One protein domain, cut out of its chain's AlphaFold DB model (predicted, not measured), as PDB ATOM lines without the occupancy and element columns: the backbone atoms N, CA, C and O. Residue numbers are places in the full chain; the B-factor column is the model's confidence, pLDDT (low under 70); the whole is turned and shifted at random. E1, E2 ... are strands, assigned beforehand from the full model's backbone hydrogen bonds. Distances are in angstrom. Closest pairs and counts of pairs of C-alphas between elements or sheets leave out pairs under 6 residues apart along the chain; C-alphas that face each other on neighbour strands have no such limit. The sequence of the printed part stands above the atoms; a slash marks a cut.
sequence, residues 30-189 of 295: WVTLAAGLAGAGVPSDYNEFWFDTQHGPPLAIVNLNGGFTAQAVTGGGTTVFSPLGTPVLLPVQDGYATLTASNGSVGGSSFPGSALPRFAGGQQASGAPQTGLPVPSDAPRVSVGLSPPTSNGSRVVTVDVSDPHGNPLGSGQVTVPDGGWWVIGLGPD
ATOM      1  N   TRP A  30     154.733 144.904 225.344       93.94
ATOM      2  CA  TRP A  30     156.154 144.837 225.066       93.94
ATOM      3  C   TRP A  30     156.946 145.503 226.184       93.94
ATOM      4  O   TRP A  30     156.610 146.589 226.667       93.94
ATOM      5  N   VAL A  31     158.045 144.851 226.547       95.56
ATOM      6  CA  VAL A  31     159.130 145.442 227.321       95.56
ATOM      7  C   VAL A  31     160.357 145.463 226.430       95.56
ATOM      8  O   VAL A  31     160.822 144.417 225.979       95.56
ATOM      9  N   THR A  32     160.892 146.654 226.196       95.88
ATOM     10  CA  THR A  32     162.126 146.848 225.436       95.88
ATOM     11  C   THR A  32     163.165 147.481 226.339       95.88
ATOM     12  O   THR A  32     162.899 148.506 226.953       95.88
ATOM     13  N   LEU A  33     164.349 146.889 226.414       96.75
ATOM     14  CA  LEU A  33     165.490 147.381 227.166       96.75
ATOM     15  C   LEU A  33     166.596 147.716 226.175       96.75
ATOM     16  O   LEU A  33     166.945 146.896 225.327       96.75
ATOM     17  N   ALA A  34     167.184 148.893 226.318       96.12
ATOM     18  CA  ALA A  34     168.337 149.304 225.536       96.12
ATOM     19  C   ALA A  34     169.374 149.952 226.446       96.12
ATOM     20  O   ALA A  34     169.023 150.672 227.382       96.12
ATOM     21  N   ALA A  35     170.648 149.713 226.154       95.06
ATOM     22  CA  ALA A  35     171.766 150.374 226.808       95.06
ATOM     23  C   ALA A  35     172.816 150.788 225.781       95.06
ATOM     24  O   ALA A  35     172.996 150.110 224.770       95.06
ATOM     25  N   GLY A  36     173.522 151.886 226.034       93.00
ATOM     26  CA  GLY A  36     174.535 152.425 225.128       93.00
ATOM     27  C   GLY A  36     175.668 153.132 225.861       93.00
ATOM     28  O   GLY A  36     175.572 153.437 227.048       93.00
ATOM     29  N   LEU A  37     176.759 153.398 225.143       91.44
ATOM     30  CA  LEU A  37     177.854 154.239 225.633       91.44
ATOM     31  C   LEU A  37     177.383 155.688 225.840       91.44
ATOM     32  O   LEU A  37     176.454 156.152 225.178       91.44
ATOM     33  N   ALA A  38     178.068 156.427 226.714       88.50
ATOM     34  CA  ALA A  38     177.817 157.852 226.909       88.50
ATOM     35  C   ALA A  38     177.879 158.611 225.569       88.50
ATOM     36  O   ALA A  38     178.841 158.468 224.814       88.50
ATOM     37  N   GLY A  39     176.847 159.400 225.260       85.81
ATOM     38  CA  GLY A  39     176.762 160.175 224.014       85.81
ATOM     39  C   GLY A  39     176.504 159.357 222.739       85.81
ATOM     40  O   GLY A  39     176.376 159.947 221.668       85.81
ATOM     41  N   ALA A  40     176.398 158.026 222.816       88.38
ATOM     42  CA  ALA A  40     176.116 157.201 221.646       88.38
ATOM     43  C   ALA A  40     174.648 157.315 221.212       88.38
ATOM     44  O   ALA A  40     173.733 157.182 222.025       88.38
ATOM     45  N   GLY A  41     174.435 157.488 219.903       86.94
ATOM     46  CA  GLY A  41     173.108 157.533 219.278       86.94
ATOM     47  C   GLY A  41     172.482 156.161 218.988       86.94
ATOM     48  O   GLY A  41     171.362 156.102 218.486       86.94
ATOM     49  N   VAL A  42     173.185 155.065 219.286       88.56
ATOM     50  CA  VAL A  42     172.744 153.687 219.015       88.56
ATOM     51  C   VAL A  42     173.014 152.820 220.253       88.56
ATOM     52  O   VAL A  42     174.075 152.984 220.866       88.56
ATOM     53  N   PRO A  43     172.096 151.909 220.636       93.69
ATOM     54  CA  PRO A  43     172.348 150.956 221.714       93.69
ATOM     55  C   PRO A  43     173.549 150.044 221.415       93.69
ATOM     56  O   PRO A  43     173.708 149.554 220.299       93.69
ATOM     57  N   SER A  44     174.372 149.780 222.428       94.94
ATOM     58  CA  SER A  44     175.390 148.720 222.419       94.94
ATOM     59  C   SER A  44     174.846 147.372 222.892       94.94
ATOM     60  O   SER A  44     175.448 146.343 222.601       94.94
ATOM     61  N   ASP A  45     173.741 147.379 223.640       96.88
ATOM     62  CA  ASP A  45     173.042 146.181 224.101       96.88
ATOM     63  C   ASP A  45     171.522 146.399 224.029       96.88
ATOM     64  O   ASP A  45     171.033 147.520 224.215       96.88
ATOM     65  N   TYR A  46     170.784 145.336 223.719       96.69
ATOM     66  CA  TYR A  46     169.348 145.367 223.455       96.69
ATOM     67  C   TYR A  46     168.690 144.051 223.864       96.69
ATOM     68  O   TYR A  46     169.171 142.967 223.537       96.69
ATOM     69  N   ASN A  47     167.545 144.147 224.534       97.62
ATOM     70  CA  ASN A  47     166.731 142.998 224.901       97.62
ATOM     71  C   ASN A  47     165.252 143.367 224.802       97.62
ATOM     72  O   ASN A  47     164.853 144.470 225.167       97.62
ATOM     73  N   GLU A  48     164.426 142.445 224.331       96.44
ATOM     74  CA  GLU A  48     162.986 142.630 224.295       96.44
ATOM     75  C   GLU A  48     162.263 141.344 224.667       96.44
ATOM     76  O   GLU A  48     162.711 140.237 224.361       96.44
ATOM     77  N   PHE A  49     161.109 141.499 225.301       96.19
ATOM     78  CA  PHE A  49     160.179 140.404 225.496       96.19
ATOM     79  C   PHE A  49     158.747 140.920 225.497       96.19
ATOM     80  O   PHE A  49     158.470 142.080 225.804       96.19
ATOM     81  N   TRP A  50     157.842 140.020 225.143       94.12
ATOM     82  CA  TRP A  50     156.410 140.252 225.156       94.12
ATOM     83  C   TRP A  50     155.770 139.389 226.234       94.12
ATOM     84  O   TRP A  50     156.204 138.254 226.456       94.12
ATOM     85  N   PHE A  51     154.729 139.905 226.874       92.00
ATOM     86  CA  PHE A  51     153.887 139.114 227.758       92.00
ATOM     87  C   PHE A  51     152.412 139.428 227.528       92.00
ATOM     88  O   PHE A  51     152.018 140.576 227.311       92.00
ATOM     89  N   ASP A  52     151.594 138.384 227.605       88.44
ATOM     90  CA  ASP A  52     150.151 138.540 227.682       88.44
ATOM     91  C   ASP A  52     149.787 138.983 229.097       88.44
ATOM     92  O   ASP A  52     150.351 138.508 230.087       88.44
ATOM     93  N   THR A  53     148.812 139.867 229.200       76.56
ATOM     94  CA  THR A  53     148.216 140.197 230.480       76.56
ATOM     95  C   THR A  53     146.715 140.171 230.331       76.56
ATOM     96  O   THR A  53     146.099 141.071 229.774       76.56
ATOM     97  N   GLN A  54     146.108 139.152 230.944       71.88
ATOM     98  CA  GLN A  54     144.662 139.089 231.159       71.88
ATOM     99  C   GLN A  54     144.120 140.325 231.903       71.88
ATOM    100  O   GLN A  54     142.907 140.530 231.957       71.88
ATOM    101  N   HIS A  55     145.012 141.113 232.505       63.75
ATOM    102  CA  HIS A  55     144.707 142.315 233.248       63.75
ATOM    103  C   HIS A  55     145.039 143.559 232.422       63.75
ATOM    104  O   HIS A  55     146.121 143.696 231.850       63.75
ATOM    105  N   GLY A  56     144.075 144.468 232.332       64.94
ATOM    106  CA  GLY A  56     144.294 145.738 231.662       64.94
ATOM    107  C   GLY A  56     145.301 146.613 232.424       64.94
ATOM    108  O   GLY A  56     145.565 146.389 233.604       64.94
ATOM    109  N   PRO A  57     145.862 147.628 231.761       77.19
ATOM    110  CA  PRO A  57     146.662 148.676 232.402       77.19
ATOM    111  C   PRO A  57     145.894 149.371 233.551       77.19
ATOM    112  O   PRO A  57     144.658 149.417 233.526       77.19
ATOM    113  N   PRO A  58     146.596 149.991 234.522       89.69
ATOM    114  CA  PRO A  58     147.990 150.454 234.458       89.69
ATOM    115  C   PRO A  58     149.049 149.392 234.809       89.69
ATOM    116  O   PRO A  58     148.760 148.405 235.478       89.69
ATOM    117  N   LEU A  59     150.303 149.640 234.410       94.12
ATOM    118  CA  LEU A  59     151.475 148.918 234.929       94.12
ATOM    119  C   LEU A  59     151.962 149.586 236.217       94.12
ATOM    120  O   LEU A  59     152.020 150.812 236.289       94.12
ATOM    121  N   ALA A  60     152.362 148.800 237.215       96.31
ATOM    122  CA  ALA A  60     152.868 149.322 238.479       96.31
ATOM    123  C   ALA A  60     154.357 149.013 238.657       96.31
ATOM    124  O   ALA A  60     154.740 147.852 238.776       96.31
ATOM    125  N   ILE A  61     155.201 150.039 238.749       96.19
ATOM    126  CA  ILE A  61     156.586 149.884 239.200       96.19
ATOM    127  C   ILE A  61     156.563 149.797 240.722       96.19
ATOM    128  O   ILE A  61     156.213 150.763 241.399       96.19
ATOM    129  N   VAL A  62     156.909 148.628 241.254       95.75
ATOM    130  CA  VAL A  62     156.786 148.323 242.689       95.75
ATOM    131  C   VAL A  62     158.124 148.187 243.396       95.75
ATOM    132  O   VAL A  62     158.158 148.210 244.623       95.75
ATOM    133  N   ASN A  63     159.218 148.024 242.648       94.38
ATOM    134  CA  ASN A  63     160.540 147.868 243.235       94.38
ATOM    135  C   ASN A  63     161.637 148.464 242.340       94.38
ATOM    136  O   ASN A  63     161.676 148.196 241.136       94.38
ATOM    137  N   LEU A  64     162.546 149.225 242.954       94.00
ATOM    138  CA  LEU A  64     163.812 149.660 242.368       94.00
ATOM    139  C   LEU A  64     164.962 149.113 243.222       94.00
ATOM    140  O   LEU A  64     165.190 149.569 244.339       94.00
ATOM    141  N   ASN A  65     165.725 148.160 242.698       92.62
ATOM    142  CA  ASN A  65     166.861 147.571 243.404       92.62
ATOM    143  C   ASN A  65     168.178 148.195 242.933       92.62
ATOM    144  O   ASN A  65     168.390 148.360 241.738       92.62
ATOM    145  N   GLY A  66     169.103 148.482 243.850       89.62
ATOM    146  CA  GLY A  66     170.428 149.020 243.498       89.62
ATOM    147  C   GLY A  66     170.634 150.505 243.809       89.62
ATOM    148  O   GLY A  66     171.623 151.082 243.368       89.62
ATOM    149  N   GLY A  67     169.731 151.121 244.583       87.69
ATOM    150  CA  GLY A  67     169.956 152.442 245.183       87.69
ATOM    151  C   GLY A  67     169.923 153.621 244.206       87.69
ATOM    152  O   GLY A  67     170.483 154.668 244.514       87.69
ATOM    153  N   PHE A  68     169.290 153.464 243.042       88.94
ATOM    154  CA  PHE A  68     169.188 154.513 242.026       88.94
ATOM    155  C   PHE A  68     167.817 155.193 242.048       88.94
ATOM    156  O   PHE A  68     166.813 154.582 242.410       88.94
ATOM    157  N   THR A  69     167.768 156.457 241.635       90.50
ATOM    158  CA  THR A  69     166.515 157.154 241.337       90.50
ATOM    159  C   THR A  69     166.155 156.945 239.874       90.50
ATOM    160  O   THR A  69     167.024 157.000 238.999       90.50
ATOM    161  N   ALA A  70     164.877 156.709 239.601       91.88
ATOM    162  CA  ALA A  70     164.375 156.490 238.256       91.88
ATOM    163  C   ALA A  70     163.458 157.636 237.817       91.88
ATOM    164  O   ALA A  70     162.892 158.353 238.645       91.88
ATOM    165  N   GLN A  71     163.319 157.802 236.509       93.38
ATOM    166  CA  GLN A  71     162.434 158.762 235.866       93.38
ATOM    167  C   GLN A  71     161.507 158.015 234.914       93.38
ATOM    168  O   GLN A  71     161.974 157.394 233.961       93.38
ATOM    169  N   ALA A  72     160.203 158.083 235.168       94.38
ATOM    170  CA  ALA A  72     159.175 157.634 234.240       94.38
ATOM    171  C   ALA A  72     158.713 158.815 233.380       94.38
ATOM    172  O   ALA A  72     158.433 159.891 233.914       94.38
ATOM    173  N   VAL A  73     158.618 158.615 232.067       94.19
ATOM    174  CA  VAL A  73     158.200 159.627 231.088       94.19
ATOM    175  C   VAL A  73     157.072 159.071 230.228       94.19
ATOM    176  O   VAL A  73     157.107 157.920 229.793       94.19
ATOM    177  N   THR A  74     156.081 159.917 229.988       94.62
ATOM    178  CA  THR A  74     154.929 159.712 229.101       94.62
ATOM    179  C   THR A  74     154.650 161.034 228.378       94.62
ATOM    180  O   THR A  74     155.219 162.066 228.750       94.62
ATOM    181  N   GLY A  75     153.718 161.046 227.427       91.94
ATOM    182  CA  GLY A  75     153.233 162.278 226.807       91.94
ATOM    183  C   GLY A  75     152.507 163.191 227.802       91.94
ATOM    184  O   GLY A  75     152.520 164.408 227.638       91.94
ATOM    185  N   GLY A  76     151.941 162.625 228.875       93.88
ATOM    186  CA  GLY A  76     151.292 163.375 229.953       93.88
ATOM    187  C   GLY A  76     152.244 164.028 230.956       93.88
ATOM    188  O   GLY A  76     151.813 164.853 231.761       93.88
ATOM    189  N   GLY A  77     153.533 163.675 230.936       93.75
ATOM    190  CA  GLY A  77     154.540 164.270 231.807       93.75
ATOM    191  C   GLY A  77     155.586 163.289 232.321       93.75
ATOM    192  O   GLY A  77     155.715 162.150 231.868       93.75
ATOM    193  N   THR A  78     156.356 163.767 233.295       93.69
ATOM    194  CA  THR A  78     157.502 163.070 233.882       93.69
ATOM    195  C   THR A  78     157.332 162.945 235.391       93.69
ATOM    196  O   THR A  78     156.950 163.911 236.045       93.69
ATOM    197  N   THR A  79     157.693 161.793 235.956       93.00
ATOM    198  CA  THR A  79     157.806 161.603 237.408       93.00
ATOM    199  C   THR A  79     159.149 160.988 237.773       93.00
ATOM    200  O   THR A  79     159.554 159.982 237.195       93.00
ATOM    201  N   VAL A  80     159.824 161.573 238.765       92.19
ATOM    202  CA  VAL A  80     161.055 161.036 239.356       92.19
ATOM    203  C   VAL A  80     160.725 160.374 240.690       92.19
ATOM    204  O   VAL A  80     159.991 160.940 241.497       92.19
ATOM    205  N   PHE A  81     161.268 159.184 240.931       91.19
ATOM    206  CA  PHE A  81     160.992 158.401 242.132       91.19
ATOM    207  C   PHE A  81     162.220 157.604 242.586       91.19
ATOM    208  O   PHE A  81     163.170 157.391 241.829       91.19
ATOM    209  N   SER A  82     162.228 157.210 243.858       89.88
ATOM    210  CA  SER A  82     163.345 156.527 244.515       89.88
ATOM    211  C   SER A  82     162.906 155.175 245.102       89.88
ATOM    212  O   SER A  82     161.708 154.955 245.280       89.88
ATOM    213  N   PRO A  83     163.845 154.268 245.436       81.75
ATOM    214  CA  PRO A  83     163.548 152.921 245.943       81.75
ATOM    215  C   PRO A  83     162.745 152.882 247.243       81.75
ATOM    216  O   PRO A  83     162.076 151.898 247.535       81.75
ATOM    217  N   LEU A  84     162.840 153.946 248.042       77.38
ATOM    218  CA  LEU A  84     162.130 154.087 249.314       77.38
ATOM    219  C   LEU A  84     160.726 154.686 249.127       77.38
ATOM    220  O   LEU A  84     160.017 154.923 250.103       77.38
ATOM    221  N   GLY A  85     160.358 154.982 247.879       64.69
ATOM    222  CA  GLY A  85     159.139 155.664 247.492       64.69
ATOM    223  C   GLY A  85     158.044 154.709 247.045       64.69
ATOM    224  O   GLY A  85     158.277 153.605 246.564       64.69
ATOM    225  N   THR A  86     156.825 155.189 247.228       83.31
ATOM    226  CA  THR A  86     155.563 154.598 246.801       83.31
ATOM    227  C   THR A  86     155.592 154.066 245.363       83.31
ATOM    228  O   THR A  86     156.314 154.597 244.517       83.31
ATOM    229  N   PRO A  87     154.781 153.035 245.066       93.75
ATOM    230  CA  PRO A  87     154.684 152.484 243.722       93.75
ATOM    231  C   PRO A  87     154.337 153.572 242.703       93.75
ATOM    232  O   PRO A  87     153.625 154.533 243.018       93.75
ATOM    233  N   VAL A  88     154.827 153.393 241.478       96.25
ATOM    234  CA  VAL A  88     154.529 154.282 240.350       96.25
ATOM    235  C   VAL A  88     153.583 153.585 239.396       96.25
ATOM    236  O   VAL A  88     153.912 152.529 238.862       96.25
ATOM    237  N   LEU A  89     152.421 154.183 239.167       96.88
ATOM    238  CA  LEU A  89     151.472 153.732 238.161       96.88
ATOM    239  C   LEU A  89     151.792 154.399 236.826       96.88
ATOM    240  O   LEU A  89     151.890 155.626 236.739       96.88
ATOM    241  N   LEU A  90     151.950 153.580 235.791       96.19
ATOM    242  CA  LEU A  90     152.152 154.007 234.415       96.19
ATOM    243  C   LEU A  90     150.844 153.826 233.633       96.19
ATOM    244  O   LEU A  90     150.388 152.685 233.477       96.19
ATOM    245  N   PRO A  91     150.243 154.910 233.118       94.12
ATOM    246  CA  PRO A  91     148.993 154.846 232.371       94.12
ATOM    247  C   PRO A  91     149.242 154.478 230.900       94.12
ATOM    248  O   PRO A  91     148.971 155.249 229.994       94.12
ATOM    249  N   VAL A  92     149.775 153.285 230.651       92.25
ATOM    250  CA  VAL A  92     150.151 152.792 229.310       92.25
ATOM    251  C   VAL A  92     148.964 152.243 228.497       92.25
ATOM    252  O   VAL A  92     149.115 151.302 227.729       92.25
ATOM    253  N   GLN A  93     147.756 152.780 228.703       88.81
ATOM    254  CA  GLN A  93     146.539 152.369 227.987       88.81
ATOM    255  C   GLN A  93     146.572 152.715 226.497       88.81
ATOM    256  O   GLN A  93     146.044 151.967 225.683       88.81
ATOM    257  N   ASP A  94     147.109 153.884 226.166       88.25
ATOM    258  CA  ASP A  94     146.960 154.538 224.864       88.25
ATOM    259  C   ASP A  94     148.306 154.848 224.197       88.25
ATOM    260  O   ASP A  94     148.375 155.576 223.210       88.25
ATOM    261  N   GLY A  95     149.387 154.295 224.743       91.12
ATOM    262  CA  GLY A  95     150.738 154.513 224.266       91.12
ATOM    263  C   GLY A  95     151.768 153.904 225.204       91.12
ATOM    264  O   GLY A  95     151.439 153.202 226.161       91.12
ATOM    265  N   TYR A  96     153.038 154.186 224.934       93.25
ATOM    266  CA  TYR A  96     154.140 153.677 225.745       93.25
ATOM    267  C   TYR A  96     154.617 154.690 226.792       93.25
ATOM    268  O   TYR A  96     154.459 155.904 226.657       93.25
ATOM    269  N   ALA A  97     155.247 154.179 227.838       94.88
ATOM    270  CA  ALA A  97     156.028 154.934 228.800       94.88
ATOM    271  C   ALA A  97     157.504 154.544 228.668       94.88
ATOM    272  O   ALA A  97     157.829 153.422 228.271       94.88
ATOM    273  N   THR A  98     158.405 155.449 229.036       95.06
ATOM    274  CA  THR A  98     159.834 155.138 229.158       95.06
ATOM    275  C   THR A  98     160.302 155.293 230.590       95.06
ATOM    276  O   THR A  98     159.880 156.219 231.282       95.06
ATOM    277  N   LEU A  99     161.213 154.427 231.015       94.50
ATOM    278  CA  LEU A  99     161.889 154.493 232.301       94.50
ATOM    279  C   LEU A  99     163.399 154.634 232.090       94.50
ATOM    280  O   LEU A  99     163.986 153.877 231.318       94.50
ATOM    281  N   THR A 100     164.020 155.568 232.802       92.25
ATOM    282  CA  THR A 100     165.475 155.802 232.808       92.25
ATOM    283  C   THR A 100     165.987 156.055 234.226       92.25
ATOM    284  O   THR A 100     165.200 156.214 235.162       92.25
ATOM    285  N   ALA A 101     167.308 156.110 234.412       85.75
ATOM    286  CA  ALA A 101     167.904 156.636 235.640       85.75
ATOM    287  C   ALA A 101     167.861 158.177 235.647       85.75
ATOM    288  O   ALA A 101     168.147 158.808 234.633       85.75
ATOM    289  N   SER A 102     167.538 158.786 236.793       66.56
ATOM    290  CA  SER A 102     167.370 160.243 236.910       66.56
ATOM    291  C   SER A 102     168.565 160.986 237.516       66.56
ATOM    292  O   SER A 102     168.606 162.211 237.424       66.56
ATOM    293  N   ASN A 103     169.541 160.297 238.136       56.53
ATOM    294  CA  ASN A 103     170.733 160.963 238.675       56.53
ATOM    295  C   ASN A 103     171.954 160.042 238.926       56.53
ATOM    296  O   ASN A 103     171.818 158.902 239.367       56.53
ATOM    297  N   GLY A 104     173.162 160.597 238.738       50.06
ATOM    298  CA  GLY A 104     174.308 160.405 239.646       50.06
ATOM    299  C   GLY A 104     175.335 159.282 239.430       50.06
ATOM    300  O   GLY A 104     176.372 159.325 240.087       50.06
ATOM    301  N   SER A 105     175.140 158.280 238.568       47.50
ATOM    302  CA  SER A 105     176.181 157.235 238.344       47.50
ATOM    303  C   SER A 105     176.114 156.507 236.998       47.50
ATOM    304  O   SER A 105     176.891 155.586 236.754       47.50
ATOM    305  N   VAL A 106     175.175 156.891 236.140       51.56
ATOM    306  CA  VAL A 106     174.939 156.312 234.816       51.56
ATOM    307  C   VAL A 106     174.641 157.518 233.928       51.56
ATOM    308  O   VAL A 106     173.790 158.333 234.287       51.56
ATOM    309  N   GLY A 107     175.447 157.747 232.896       39.12
ATOM    310  CA  GLY A 107     175.411 158.986 232.130       39.12
ATOM    311  C   GLY A 107     174.073 159.171 231.422       39.12
ATOM    312  O   GLY A 107     173.666 158.331 230.633       39.12
ATOM    313  N   GLY A 108     173.435 160.317 231.670       49.72
ATOM    314  CA  GLY A 108     172.413 160.897 230.804       49.72
ATOM    315  C   GLY A 108     170.987 160.382 231.007       49.72
ATOM    316  O   GLY A 108     170.634 159.276 230.618       49.72
ATOM    317  N   SER A 109     170.113 161.281 231.462       51.94
ATOM    318  CA  SER A 109     168.666 161.241 231.195       51.94
ATOM    319  C   SER A 109     168.333 161.375 229.696       51.94
ATOM    320  O   SER A 109     167.175 161.251 229.300       51.94
ATOM    321  N   SER A 110     169.344 161.627 228.857       64.06
ATOM    322  CA  SER A 110     169.263 161.714 227.404       64.06
ATOM    323  C   SER A 110     169.683 160.392 226.753       64.06
ATOM    324  O   SER A 110     170.870 160.071 226.691       64.06
ATOM    325  N   PHE A 111     168.713 159.660 226.222       75.56
ATOM    326  CA  PHE A 111     168.918 158.550 225.293       75.56
ATOM    327  C   PHE A 111     168.421 158.978 223.901       75.56
ATOM    328  O   PHE A 111     167.565 159.864 223.798       75.56
ATOM    329  N   PRO A 112     168.940 158.396 222.810       76.44
ATOM    330  CA  PRO A 112     168.443 158.710 221.478       76.44
ATOM    331  C   PRO A 112     167.015 158.168 221.330       76.44
ATOM    332  O   PRO A 112     166.743 157.039 221.724       76.44
ATOM    333  N   GLY A 113     166.095 158.929 220.729       73.06
ATOM    334  CA  GLY A 113     164.712 158.463 220.512       73.06
ATOM    335  C   GLY A 113     164.618 157.163 219.693       73.06
ATOM    336  O   GLY A 113     163.665 156.406 219.835       73.06
ATOM    337  N   SER A 114     165.648 156.858 218.896       77.56
ATOM    338  CA  SER A 114     165.824 155.595 218.166       77.56
ATOM    339  C   SER A 114     166.246 154.403 219.038       77.56
ATOM    340  O   SER A 114     166.281 153.282 218.536       77.56
ATOM    341  N   ALA A 115     166.561 154.603 220.324       84.12
ATOM    342  CA  ALA A 115     166.981 153.539 221.243       84.12
ATOM    343  C   ALA A 115     165.911 152.464 221.457       84.12
ATOM    344  O   ALA A 115     166.230 151.360 221.892       84.12
ATOM    345  N   LEU A 116     164.650 152.784 221.159       86.69
ATOM    346  CA  LEU A 116     163.505 151.907 221.340       86.69
ATOM    347  C   LEU A 116     162.811 151.628 219.993       86.69
ATOM    348  O   LEU A 116     161.718 152.145 219.760       86.69
ATOM    349  N   PRO A 117     163.398 150.800 219.101       83.88
ATOM    350  CA  PRO A 117     162.829 150.515 217.782       83.88
ATOM    351  C   PRO A 117     161.385 150.014 217.831       83.88
ATOM    352  O   PRO A 117     160.589 150.364 216.968       83.88
ATOM    353  N   ARG A 118     161.030 149.239 218.868       86.00
ATOM    354  CA  ARG A 118     159.672 148.717 219.080       86.00
ATOM    355  C   ARG A 118     158.611 149.812 219.176       86.00
ATOM    356  O   ARG A 118     157.487 149.592 218.755       86.00
ATOM    357  N   PHE A 119     158.977 150.966 219.722       85.38
ATOM    358  CA  PHE A 119     158.084 152.104 219.929       85.38
ATOM    359  C   PHE A 119     158.364 153.237 218.931       85.38
ATOM    360  O   PHE A 119     157.827 154.339 219.066       85.38
ATOM    361  N   ALA A 120     159.208 152.989 217.922       84.44
ATOM    362  CA  ALA A 120     159.524 153.970 216.897       84.44
ATOM    363  C   ALA A 120     158.270 154.299 216.076       84.44
ATOM    364  O   ALA A 120     157.601 153.416 215.544       84.44
ATOM    365  N   GLY A 121     157.939 155.589 215.994       80.94
ATOM    366  CA  GLY A 121     156.699 156.061 215.367       80.94
ATOM    367  C   GLY A 121     155.442 155.892 216.233       80.94
ATOM    368  O   GLY A 121     154.393 156.421 215.871       80.94
ATOM    369  N   GLY A 122     155.543 155.219 217.383       85.12
ATOM    370  CA  GLY A 122     154.479 155.138 218.376       85.12
ATOM    371  C   GLY A 122     154.282 156.446 219.140       85.12
ATOM    372  O   GLY A 122     155.181 157.288 219.212       85.12
ATOM    373  N   GLN A 123     153.112 156.600 219.759       90.56
ATOM    374  CA  GLN A 123     152.829 157.710 220.670       90.56
ATOM    375  C   GLN A 123     153.096 157.297 222.117       90.56
ATOM    376  O   GLN A 123     152.806 156.167 222.522       90.56
ATOM    377  N   GLN A 124     153.660 158.215 222.900       92.25
ATOM    378  CA  GLN A 124     153.717 158.026 224.344       92.25
ATOM    379  C   GLN A 124     152.307 158.100 224.930       92.25
ATOM    380  O   GLN A 124     151.450 158.813 224.411       92.25
ATOM    381  N   ALA A 125     152.097 157.400 226.041       93.12
ATOM    382  CA  ALA A 125     150.848 157.441 226.785       93.12
ATOM    383  C   ALA A 125     150.443 158.881 227.141       93.12
ATOM    384  O   ALA A 125     151.297 159.689 227.521       93.12
ATOM    385  N   SER A 126     149.156 159.215 227.044       94.12
ATOM    386  CA  SER A 126     148.701 160.595 227.281       94.12
ATOM    387  C   SER A 126     148.591 160.956 228.764       94.12
ATOM    388  O   SER A 126     148.669 162.130 229.123       94.12
ATOM    389  N   GLY A 127     148.420 159.964 229.642       94.44
ATOM    390  CA  GLY A 127     148.353 160.168 231.088       94.44
ATOM    391  C   GLY A 127     149.736 160.350 231.716       94.44
ATOM    392  O   GLY A 127     150.690 159.685 231.325       94.44
ATOM    393  N   ALA A 128     149.848 161.207 232.735       96.06
ATOM    394  CA  ALA A 128     151.084 161.354 233.508       96.06
ATOM    395  C   ALA A 128     151.325 160.137 234.427       96.06
ATOM    396  O   ALA A 128     150.353 159.597 234.968       96.06
ATOM    397  N   PRO A 129     152.584 159.732 234.697       96.81
ATOM    398  CA  PRO A 129     152.871 158.736 235.724       96.81
ATOM    399  C   PRO A 129     152.412 159.238 237.097       96.81
ATOM    400  O   PRO A 129     152.509 160.430 237.388       96.81
ATOM    401  N   GLN A 130     151.933 158.335 237.951       95.94
ATOM    402  CA  GLN A 130     151.385 158.693 239.262       95.94
ATOM    403  C   GLN A 130     152.124 157.962 240.382       95.94
ATOM    404  O   GLN A 130     152.272 156.745 240.336       95.94
ATOM    405  N   THR A 131     152.555 158.689 241.411       94.62
ATOM    406  CA  THR A 131     153.134 158.132 242.643       94.62
ATOM    407  C   THR A 131     152.127 158.186 243.788       94.62
ATOM    408  O   THR A 131     151.190 158.981 243.785       94.62
ATOM    409  N   GLY A 132     152.322 157.345 244.806       89.75
ATOM    410  CA  GLY A 132     151.554 157.431 246.057       89.75
ATOM    411  C   GLY A 132     150.139 156.862 246.010       89.75
ATOM    412  O   GLY A 132     149.481 156.810 247.046       89.75
ATOM    413  N   LEU A 133     149.684 156.399 244.848       93.75
ATOM    414  CA  LEU A 133     148.401 155.722 244.718       93.75
ATOM    415  C   LEU A 133     148.522 154.236 245.090       93.75
ATOM    416  O   LEU A 133     149.570 153.624 244.861       93.75
ATOM    417  N   PRO A 134     147.460 153.625 245.646       94.56
ATOM    418  CA  PRO A 134     147.400 152.180 245.807       94.56
ATOM    419  C   PRO A 134     147.585 151.470 244.462       94.56
ATOM    420  O   PRO A 134     147.014 151.887 243.455       94.56
ATOM    421  N   VAL A 135     148.348 150.376 244.449       94.88
ATOM    422  CA  VAL A 135     148.474 149.533 243.250       94.88
ATOM    423  C   VAL A 135     147.154 148.802 243.016       94.88
ATOM    424  O   VAL A 135     146.710 148.109 243.938       94.88
ATOM    425  N   PRO A 136     146.536 148.905 241.822       94.50
ATOM    426  CA  PRO A 136     145.357 148.113 241.494       94.50
ATOM    427  C   PRO A 136     145.618 146.619 241.697       94.50
ATOM    428  O   PRO A 136     146.714 146.123 241.428       94.50
ATOM    429  N   SER A 137     144.620 145.889 242.190       93.31
ATOM    430  CA  SER A 137     144.758 144.461 242.506       93.31
ATOM    431  C   SER A 137     144.982 143.578 241.280       93.31
ATOM    432  O   SER A 137     145.345 142.419 241.434       93.31
ATOM    433  N   ASP A 138     144.730 144.106 240.087       91.44
ATOM    434  CA  ASP A 138     144.905 143.462 238.792       91.44
ATOM    435  C   ASP A 138     146.114 144.004 238.004       91.44
ATOM    436  O   ASP A 138     146.520 143.388 237.026       91.44
ATOM    437  N   ALA A 139     146.764 145.085 238.443       93.75
ATOM    438  CA  ALA A 139     147.892 145.669 237.718       93.75
ATOM    439  C   ALA A 139     149.119 144.731 237.687       93.75
ATOM    440  O   ALA A 139     149.580 144.284 238.750       93.75
ATOM    441  N   PRO A 140     149.725 144.485 236.508       94.88
ATOM    442  CA  PRO A 140     151.027 143.836 236.436       94.88
ATOM    443  C   PRO A 140     152.090 144.656 237.176       94.88
ATOM    444  O   PRO A 140     152.077 145.893 237.182       94.88
ATOM    445  N   ARG A 141     153.027 143.951 237.806       95.88
ATOM    446  CA  ARG A 141     154.050 144.515 238.689       95.88
ATOM    447  C   ARG A 141     155.418 144.436 238.027       95.88
ATOM    448  O   ARG A 141     155.894 143.347 237.710       95.88
ATOM    449  N   VAL A 142     156.064 145.586 237.880       96.81
ATOM    450  CA  VAL A 142     157.404 145.747 237.318       96.81
ATOM    451  C   VAL A 142     158.405 145.982 238.446       96.81
ATOM    452  O   VAL A 142     158.213 146.851 239.301       96.81
ATOM    453  N   SER A 143     159.487 145.211 238.436       96.81
ATOM    454  CA  SER A 143     160.667 145.420 239.275       96.81
ATOM    455  C   SER A 143     161.862 145.729 238.388       96.81
ATOM    456  O   SER A 143     162.076 145.053 237.384       96.81
ATOM    457  N   VAL A 144     162.646 146.741 238.757       96.25
ATOM    458  CA  VAL A 144     163.854 147.122 238.014       96.25
ATOM    459  C   VAL A 144     165.050 147.069 238.943       96.25
ATOM    460  O   VAL A 144     165.043 147.665 240.016       96.25
ATOM    461  N   GLY A 145     166.080 146.336 238.545       95.12
ATOM    462  CA  GLY A 145     167.326 146.204 239.284       95.12
ATOM    463  C   GLY A 145     168.500 146.777 238.511       95.12
ATOM    464  O   GLY A 145     168.617 146.554 237.311       95.12
ATOM    465  N   LEU A 146     169.392 147.470 239.211       94.06
ATOM    466  CA  LEU A 146     170.698 147.871 238.707       94.06
ATOM    467  C   LEU A 146     171.774 147.190 239.548       94.06
ATOM    468  O   LEU A 146     171.826 147.363 240.769       94.06
ATOM    469  N   SER A 147     172.640 146.406 238.909       95.88
ATOM    470  CA  SER A 147     173.739 145.756 239.617       95.88
ATOM    471  C   SER A 147     174.744 146.786 240.160       95.88
ATOM    472  O   SER A 147     174.880 147.895 239.619       95.88
ATOM    473  N   PRO A 148     175.534 146.413 241.182       93.62
ATOM    474  CA  PRO A 148     176.778 147.114 241.477       93.62
ATOM    475  C   PRO A 148     177.662 147.208 240.220       93.62
ATOM    476  O   PRO A 148     177.567 146.333 239.347       93.62
ATOM    477  N   PRO A 149     178.511 148.246 240.110       93.81
ATOM    478  CA  PRO A 149     179.470 148.327 239.022       93.81
ATOM    479  C   PRO A 149     180.479 147.183 239.143       93.81
ATOM    480  O   PRO A 149     180.929 146.835 240.238       93.81
ATOM    481  N   THR A 150     180.825 146.587 238.012       96.44
ATOM    482  CA  THR A 150     181.918 145.619 237.918       96.44
ATOM    483  C   THR A 150     183.270 146.346 237.882       96.44
ATOM    484  O   THR A 150     183.338 147.575 237.936       96.44
ATOM    485  N   SER A 151     184.380 145.605 237.779       96.81
ATOM    486  CA  SER A 151     185.732 146.184 237.788       96.81
ATOM    487  C   SER A 151     186.021 147.142 236.627       96.81
ATOM    488  O   SER A 151     186.951 147.932 236.725       96.81
ATOM    489  N   ASN A 152     185.261 147.065 235.532       95.00
ATOM    490  CA  ASN A 152     185.374 147.981 234.395       95.00
ATOM    491  C   ASN A 152     184.312 149.096 234.420       95.00
ATOM    492  O   ASN A 152     184.104 149.723 233.391       95.00
ATOM    493  N   GLY A 153     183.591 149.273 235.533       93.06
ATOM    494  CA  GLY A 153     182.519 150.263 235.686       93.06
ATOM    495  C   GLY A 153     181.169 149.867 235.072       93.06
ATOM    496  O   GLY A 153     180.153 150.482 235.398       93.06
ATOM    497  N   SER A 154     181.109 148.807 234.255       94.56
ATOM    498  CA  SER A 154     179.849 148.343 233.659       94.56
ATOM    499  C   SER A 154     178.876 147.796 234.702       94.56
ATOM    500  O   SER A 154     179.278 147.275 235.748       94.56
ATOM    501  N   ARG A 155     177.583 147.894 234.401       95.44
ATOM    502  CA  ARG A 155     176.470 147.456 235.254       95.44
ATOM    503  C   ARG A 155     175.483 146.633 234.440       95.44
ATOM    504  O   ARG A 155     175.430 146.756 233.225       95.44
ATOM    505  N   VAL A 156     174.657 145.835 235.101       96.88
ATOM    506  CA  VAL A 156     173.538 145.122 234.475       96.88
ATOM    507  C   VAL A 156     172.234 145.745 234.948       96.88
ATOM    508  O   VAL A 156     172.013 145.871 236.154       96.88
ATOM    509  N   VAL A 157     171.373 146.119 234.004       96.50
ATOM    510  CA  VAL A 157     169.976 146.477 234.267       96.50
ATOM    511  C   VAL A 157     169.137 145.231 234.058       96.50
ATOM    512  O   VAL A 157     169.235 144.594 233.015       96.50
ATOM    513  N   THR A 158     168.327 144.879 235.049       97.81
ATOM    514  CA  THR A 158     167.379 143.760 235.002       97.81
ATOM    515  C   THR A 158     165.966 144.299 235.150       97.81
ATOM    516  O   THR A 158     165.721 145.167 235.986       97.81
ATOM    517  N   VAL A 159     165.044 143.778 234.350       98.12
ATOM    518  CA  VAL A 159     163.613 144.054 234.451       98.12
ATOM    519  C   VAL A 159     162.892 142.740 234.632       98.12
ATOM    520  O   VAL A 159     163.030 141.849 233.797       98.12
ATOM    521  N   ASP A 160     162.090 142.659 235.685       98.12
ATOM    522  CA  ASP A 160     161.204 141.537 235.958       98.12
ATOM    523  C   ASP A 160     159.759 142.028 235.956       98.12
ATOM    524  O   ASP A 160     159.424 143.027 236.601       98.12
ATOM    525  N   VAL A 161     158.896 141.312 235.243       96.81
ATOM    526  CA  VAL A 161     157.454 141.552 235.226       96.81
ATOM    527  C   VAL A 161     156.755 140.360 235.853       96.81
ATOM    528  O   VAL A 161     157.018 139.208 235.503       96.81
ATOM    529  N   SER A 162     155.839 140.644 236.771       96.38
ATOM    530  CA  SER A 162     154.997 139.647 237.420       96.38
ATOM    531  C   SER A 162     153.529 140.034 237.356       96.38
ATOM    532  O   SER A 162     153.180 141.207 237.214       96.38
ATOM    533  N   ASP A 163     152.664 139.035 237.452       94.75
ATOM    534  CA  ASP A 163     151.241 139.250 237.639       94.75
ATOM    535  C   ASP A 163     150.962 139.795 239.059       94.75
ATOM    536  O   ASP A 163     151.863 139.877 239.907       94.75
ATOM    537  N   PRO A 164     149.712 140.167 239.373       93.25
ATOM    538  CA  PRO A 164     149.383 140.715 240.685       93.25
ATOM    539  C   PRO A 164     149.621 139.762 241.861       93.25
ATOM    540  O   PRO A 164     149.761 140.239 242.992       93.25
ATOM    541  N   HIS A 165     149.690 138.452 241.598       94.06
ATOM    542  CA  HIS A 165     149.939 137.383 242.567       94.06
ATOM    543  C   HIS A 165     151.435 137.048 242.708       94.06
ATOM    544  O   HIS A 165     151.795 136.200 243.525       94.06
ATOM    545  N   GLY A 166     152.308 137.711 241.941       94.50
ATOM    546  CA  GLY A 166     153.753 137.498 241.955       94.50
ATOM    547  C   GLY A 166     154.238 136.370 241.041       94.50
ATOM    548  O   GLY A 166     155.406 135.991 241.129       94.50
ATOM    549  N   ASN A 167     153.394 135.825 240.159       95.75
ATOM    550  CA  ASN A 167     153.852 134.862 239.157       95.75
ATOM    551  C   ASN A 167     154.630 135.594 238.052       95.75
ATOM    552  O   ASN A 167     154.170 136.636 237.586       95.75
ATOM    553  N   PRO A 168     155.781 135.076 237.594       96.19
ATOM    554  CA  PRO A 168     156.570 135.737 236.560       96.19
ATOM    555  C   PRO A 168     155.850 135.714 235.204       96.19
ATOM    556  O   PRO A 168     155.430 134.655 234.739       96.19
ATOM    557  N   LEU A 169     155.761 136.880 234.561       95.06
ATOM    558  CA  LEU A 169     155.243 137.067 233.201       95.06
ATOM    559  C   LEU A 169     156.376 137.197 232.173       95.06
ATOM    560  O   LEU A 169     156.234 136.750 231.039       95.06
ATOM    561  N   GLY A 170     157.518 137.759 232.572       96.25
ATOM    562  CA  GLY A 170     158.693 137.893 231.715       96.25
ATOM    563  C   GLY A 170     159.847 138.595 232.424       96.25
ATOM    564  O   GLY A 170     159.656 139.233 233.459       96.25
ATOM    565  N   SER A 171     161.049 138.459 231.871       98.06
ATOM    566  CA  SER A 171     162.253 139.099 232.401       98.06
ATOM    567  C   SER A 171     163.240 139.401 231.280       98.06
ATOM    568  O   SER A 171     163.388 138.591 230.361       98.06
ATOM    569  N   GLY A 172     163.975 140.501 231.396       97.88
ATOM    570  CA  GLY A 172     165.010 140.902 230.448       97.88
ATOM    571  C   GLY A 172     166.165 141.601 231.151       97.88
ATOM    572  O   GLY A 172     166.012 142.128 232.252       97.88
ATOM    573  N   GLN A 173     167.331 141.607 230.513       98.25
ATOM    574  CA  GLN A 173     168.495 142.322 231.024       98.25
ATOM    575  C   GLN A 173     169.343 142.894 229.891       98.25
ATOM    576  O   GLN A 173     169.385 142.311 228.805       98.25
ATOM    577  N   VAL A 174     170.034 143.993 230.181       97.81
ATOM    578  CA  VAL A 174     171.040 144.624 229.312       97.81
ATOM    579  C   VAL A 174     172.251 145.049 230.136       97.81
ATOM    580  O   VAL A 174     172.139 145.374 231.321       97.81
ATOM    581  N   THR A 175     173.416 145.054 229.505       97.19
ATOM    582  CA  THR A 175     174.675 145.520 230.082       97.19
ATOM    583  C   THR A 175     174.888 146.982 229.719       97.19
ATOM    584  O   THR A 175     174.966 147.349 228.550       97.19
ATOM    585  N   VAL A 176     175.013 147.823 230.738       94.94
ATOM    586  CA  VAL A 176     175.308 149.247 230.622       94.94
ATOM    587  C   VAL A 176     176.820 149.430 230.729       94.94
ATOM    588  O   VAL A 176     177.388 149.089 231.773       94.94
ATOM    589  N   PRO A 177     177.495 149.938 229.685       94.31
ATOM    590  CA  PRO A 177     178.905 150.305 229.773       94.31
ATOM    591  C   PRO A 177     179.167 151.334 230.881       94.31
ATOM    592  O   PRO A 177     178.249 152.024 231.325       94.31
ATOM    593  N   ASP A 178     180.425 151.475 231.302       92.31
ATOM    594  CA  ASP A 178     180.796 152.529 232.253       92.31
ATOM    595  C   ASP A 178     180.422 153.917 231.718       92.31
ATOM    596  O   ASP A 178     180.630 154.223 230.542       92.31
ATOM    597  N   GLY A 179     179.790 154.726 232.569       89.81
ATOM    598  CA  GLY A 179     179.217 156.020 232.191       89.81
ATOM    599  C   GLY A 179     178.108 155.975 231.128       89.81
ATOM    600  O   GLY A 179     177.638 157.035 230.726       89.81
ATOM    601  N   GLY A 180     177.681 154.793 230.670       92.06
ATOM    602  CA  GLY A 180     176.667 154.616 229.630       92.06
ATOM    603  C   GLY A 180     175.264 155.054 230.043       92.06
ATOM    604  O   GLY A 180     175.046 155.455 231.182       92.06
ATOM    605  N   TRP A 181     174.311 154.943 229.120       92.38
ATOM    606  CA  TRP A 181     172.883 155.168 229.354       92.38
ATOM    607  C   TRP A 181     172.104 153.854 229.260       92.38
ATOM    608  O   TRP A 181     172.553 152.892 228.633       92.38
ATOM    609  N   TRP A 182     170.909 153.825 229.848       94.25
ATOM    610  CA  TRP A 182     169.908 152.788 229.597       94.25
ATOM    611  C   TRP A 182     168.503 153.381 229.564       94.25
ATOM    612  O   TRP A 182     168.230 154.406 230.191       94.25
ATOM    613  N   VAL A 183     167.610 152.712 228.844       95.12
ATOM    614  CA  VAL A 183     166.185 153.032 228.788       95.12
ATOM    615  C   VAL A 183     165.367 151.747 228.722       95.12
ATOM    616  O   VAL A 183     165.766 150.773 228.081       95.12
ATOM    617  N   ILE A 184     164.218 151.752 229.392       96.06
ATOM    618  CA  ILE A 184     163.201 150.708 229.289       96.06
ATOM    619  C   ILE A 184     161.947 151.330 228.678       96.06
ATOM    620  O   ILE A 184     161.407 152.281 229.235       96.06
ATOM    621  N   GLY A 185     161.478 150.810 227.550       95.44
ATOM    622  CA  GLY A 185     160.166 151.116 226.983       95.44
ATOM    623  C   GLY A 185     159.124 150.098 227.447       95.44
ATOM    624  O   GLY A 185     159.396 148.896 227.447       95.44
ATOM    625  N   LEU A 186     157.952 150.584 227.853       94.81
ATOM    626  CA  LEU A 186     156.841 149.793 228.383       94.81
ATOM    627  C   LEU A 186     155.547 150.238 227.710       94.81
ATOM    628  O   LEU A 186     155.164 151.398 227.840       94.81
ATOM    629  N   GLY A 187     154.840 149.341 227.037       92.62
ATOM    630  CA  GLY A 187     153.561 149.694 226.433       92.62
ATOM    631  C   GLY A 187     152.961 148.565 225.611       92.62
ATOM    632  O   GLY A 187     153.617 147.534 225.423       92.62
ATOM    633  N   PRO A 188     151.727 148.745 225.121       89.31
ATOM    634  CA  PRO A 188     151.196 147.895 224.071       89.31
ATOM    635  C   PRO A 188     152.111 147.974 222.845       89.31
ATOM    636  O   PRO A 188     152.934 148.889 222.718       89.31
ATOM    637  N   ASP A 189     151.974 147.014 221.932       78.88
ATOM    638  CA  ASP A 189     152.573 147.178 220.609       78.88
ATOM    639  C   ASP A 189     152.119 148.533 220.065       78.88
ATOM    640  O   ASP A 189     150.932 148.853 220.142       78.88
TER     641      ASP A 189
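This is residues 30 to 189 of the 295 residues of the protein "PEP-CTERM sorting domain-containing protein" of Gemmata sp (UniProt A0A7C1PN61). Two twisted sheets lie face to face as a sandwich, E2 E1 E11 E7 E4 E5 in one layer and E6 E3 E8 E9 E10 in the other, and along one side the edge strands E2 and E10 come close together. A long link, residues 102 to 140, runs round the outside: it crosses over E11 on the outer face of the six-strand sheet and later pairs briefly with E6 at an edge of the other sheet. The printed part has 160 residues, with no named helix and eleven named strands, E1 to E11 in order along the chain; the six-strand sheet is antiparallel throughout and the five-strand sheet is mixed. The class is all strand, with 70 of the 160 printed residues in named strands. The whole is compact and rounded, with a radius of gyration of the C-alphas of 14.4 A and spans of 41 by 33 by 26 A.

Begin with E1, residues 30 to 36, and E2, residues 45 to 51, an antiparallel hairpin; look at N 33 and O 47, 2.8 A apart. On the other side of E1 find E11, residues 181 to 188, also antiparallel, with N 32 and O 185 at 3.0 A. E7, residues 97 to 101, is the next neighbour, with N 99 and O 184 at 2.8 A. E4, residues 70 to 74, follows, with N 73 and O 98 at 2.8 A, and its hairpin partner E5, residues 77 to 81, is the edge strand, with N 72 and O 79 at 2.9 A. In the other sheet, E6, residues 88 to 90, is antiparallel to E3, residues 59 to 65, with N 61 and O 88 at 2.8 A. E3 and E8, residues 141 to 146, are parallel at 28 degrees, with N 142 and O 60 at 2.8 A. E8, E9, residues 155 to 162, and E10, residues 168 to 176, form a meander, each strand the antiparallel neighbour of the one before; check N 143 and O 160, 2.9 A, then N 159 and O 172, 2.8 A. The two sheets make a sandwich, two sheets face to face, 9.3 A centre to centre where they face each other, with best planes 8 degrees apart. Between the edge strands E2 and E10 there are 14 pairs of C-alphas within 8 A, the closest those of Asp 45 and Val 174 at 5.8 A. E1 and E9 are near each other, with 10 pairs within 10 A, while E5 and E10 are apart.

Find C-alpha 30 at (156.154, 144.837, 225.066); from there E1 runs 19.9 A to C-alpha 36. E2 covers 20.7 A and E3 17.6 A; E4, E5, E6 and E7 are shorter, E6 having 3 residues. Pick up E8 at C-alpha 141, (154.050, 144.515, 238.689), and follow it for 17.0 A. E9 measures 23.0 A, and E10, the longest strand by residues, 23.9 A. E11 runs 23.5 A and ends at C-alpha 188, (151.196, 147.895, 224.071).

The C-alphas farthest apart are those of Gln 54 and Ser 151, at 42.2 A, while those of Trp 30 and Asp 189, the first and last printed, are 6.2 A apart. The printed part has no cut. The link from E7 to E8 is long, with 39 residues; in it, residues 130 to 131 pair antiparallel with residues 88 to 89 of E6. The mean pLDDT of the printed part is 89.4; look for values under 70 at residues 55 to 56, residue 85 and residues 102 to 110.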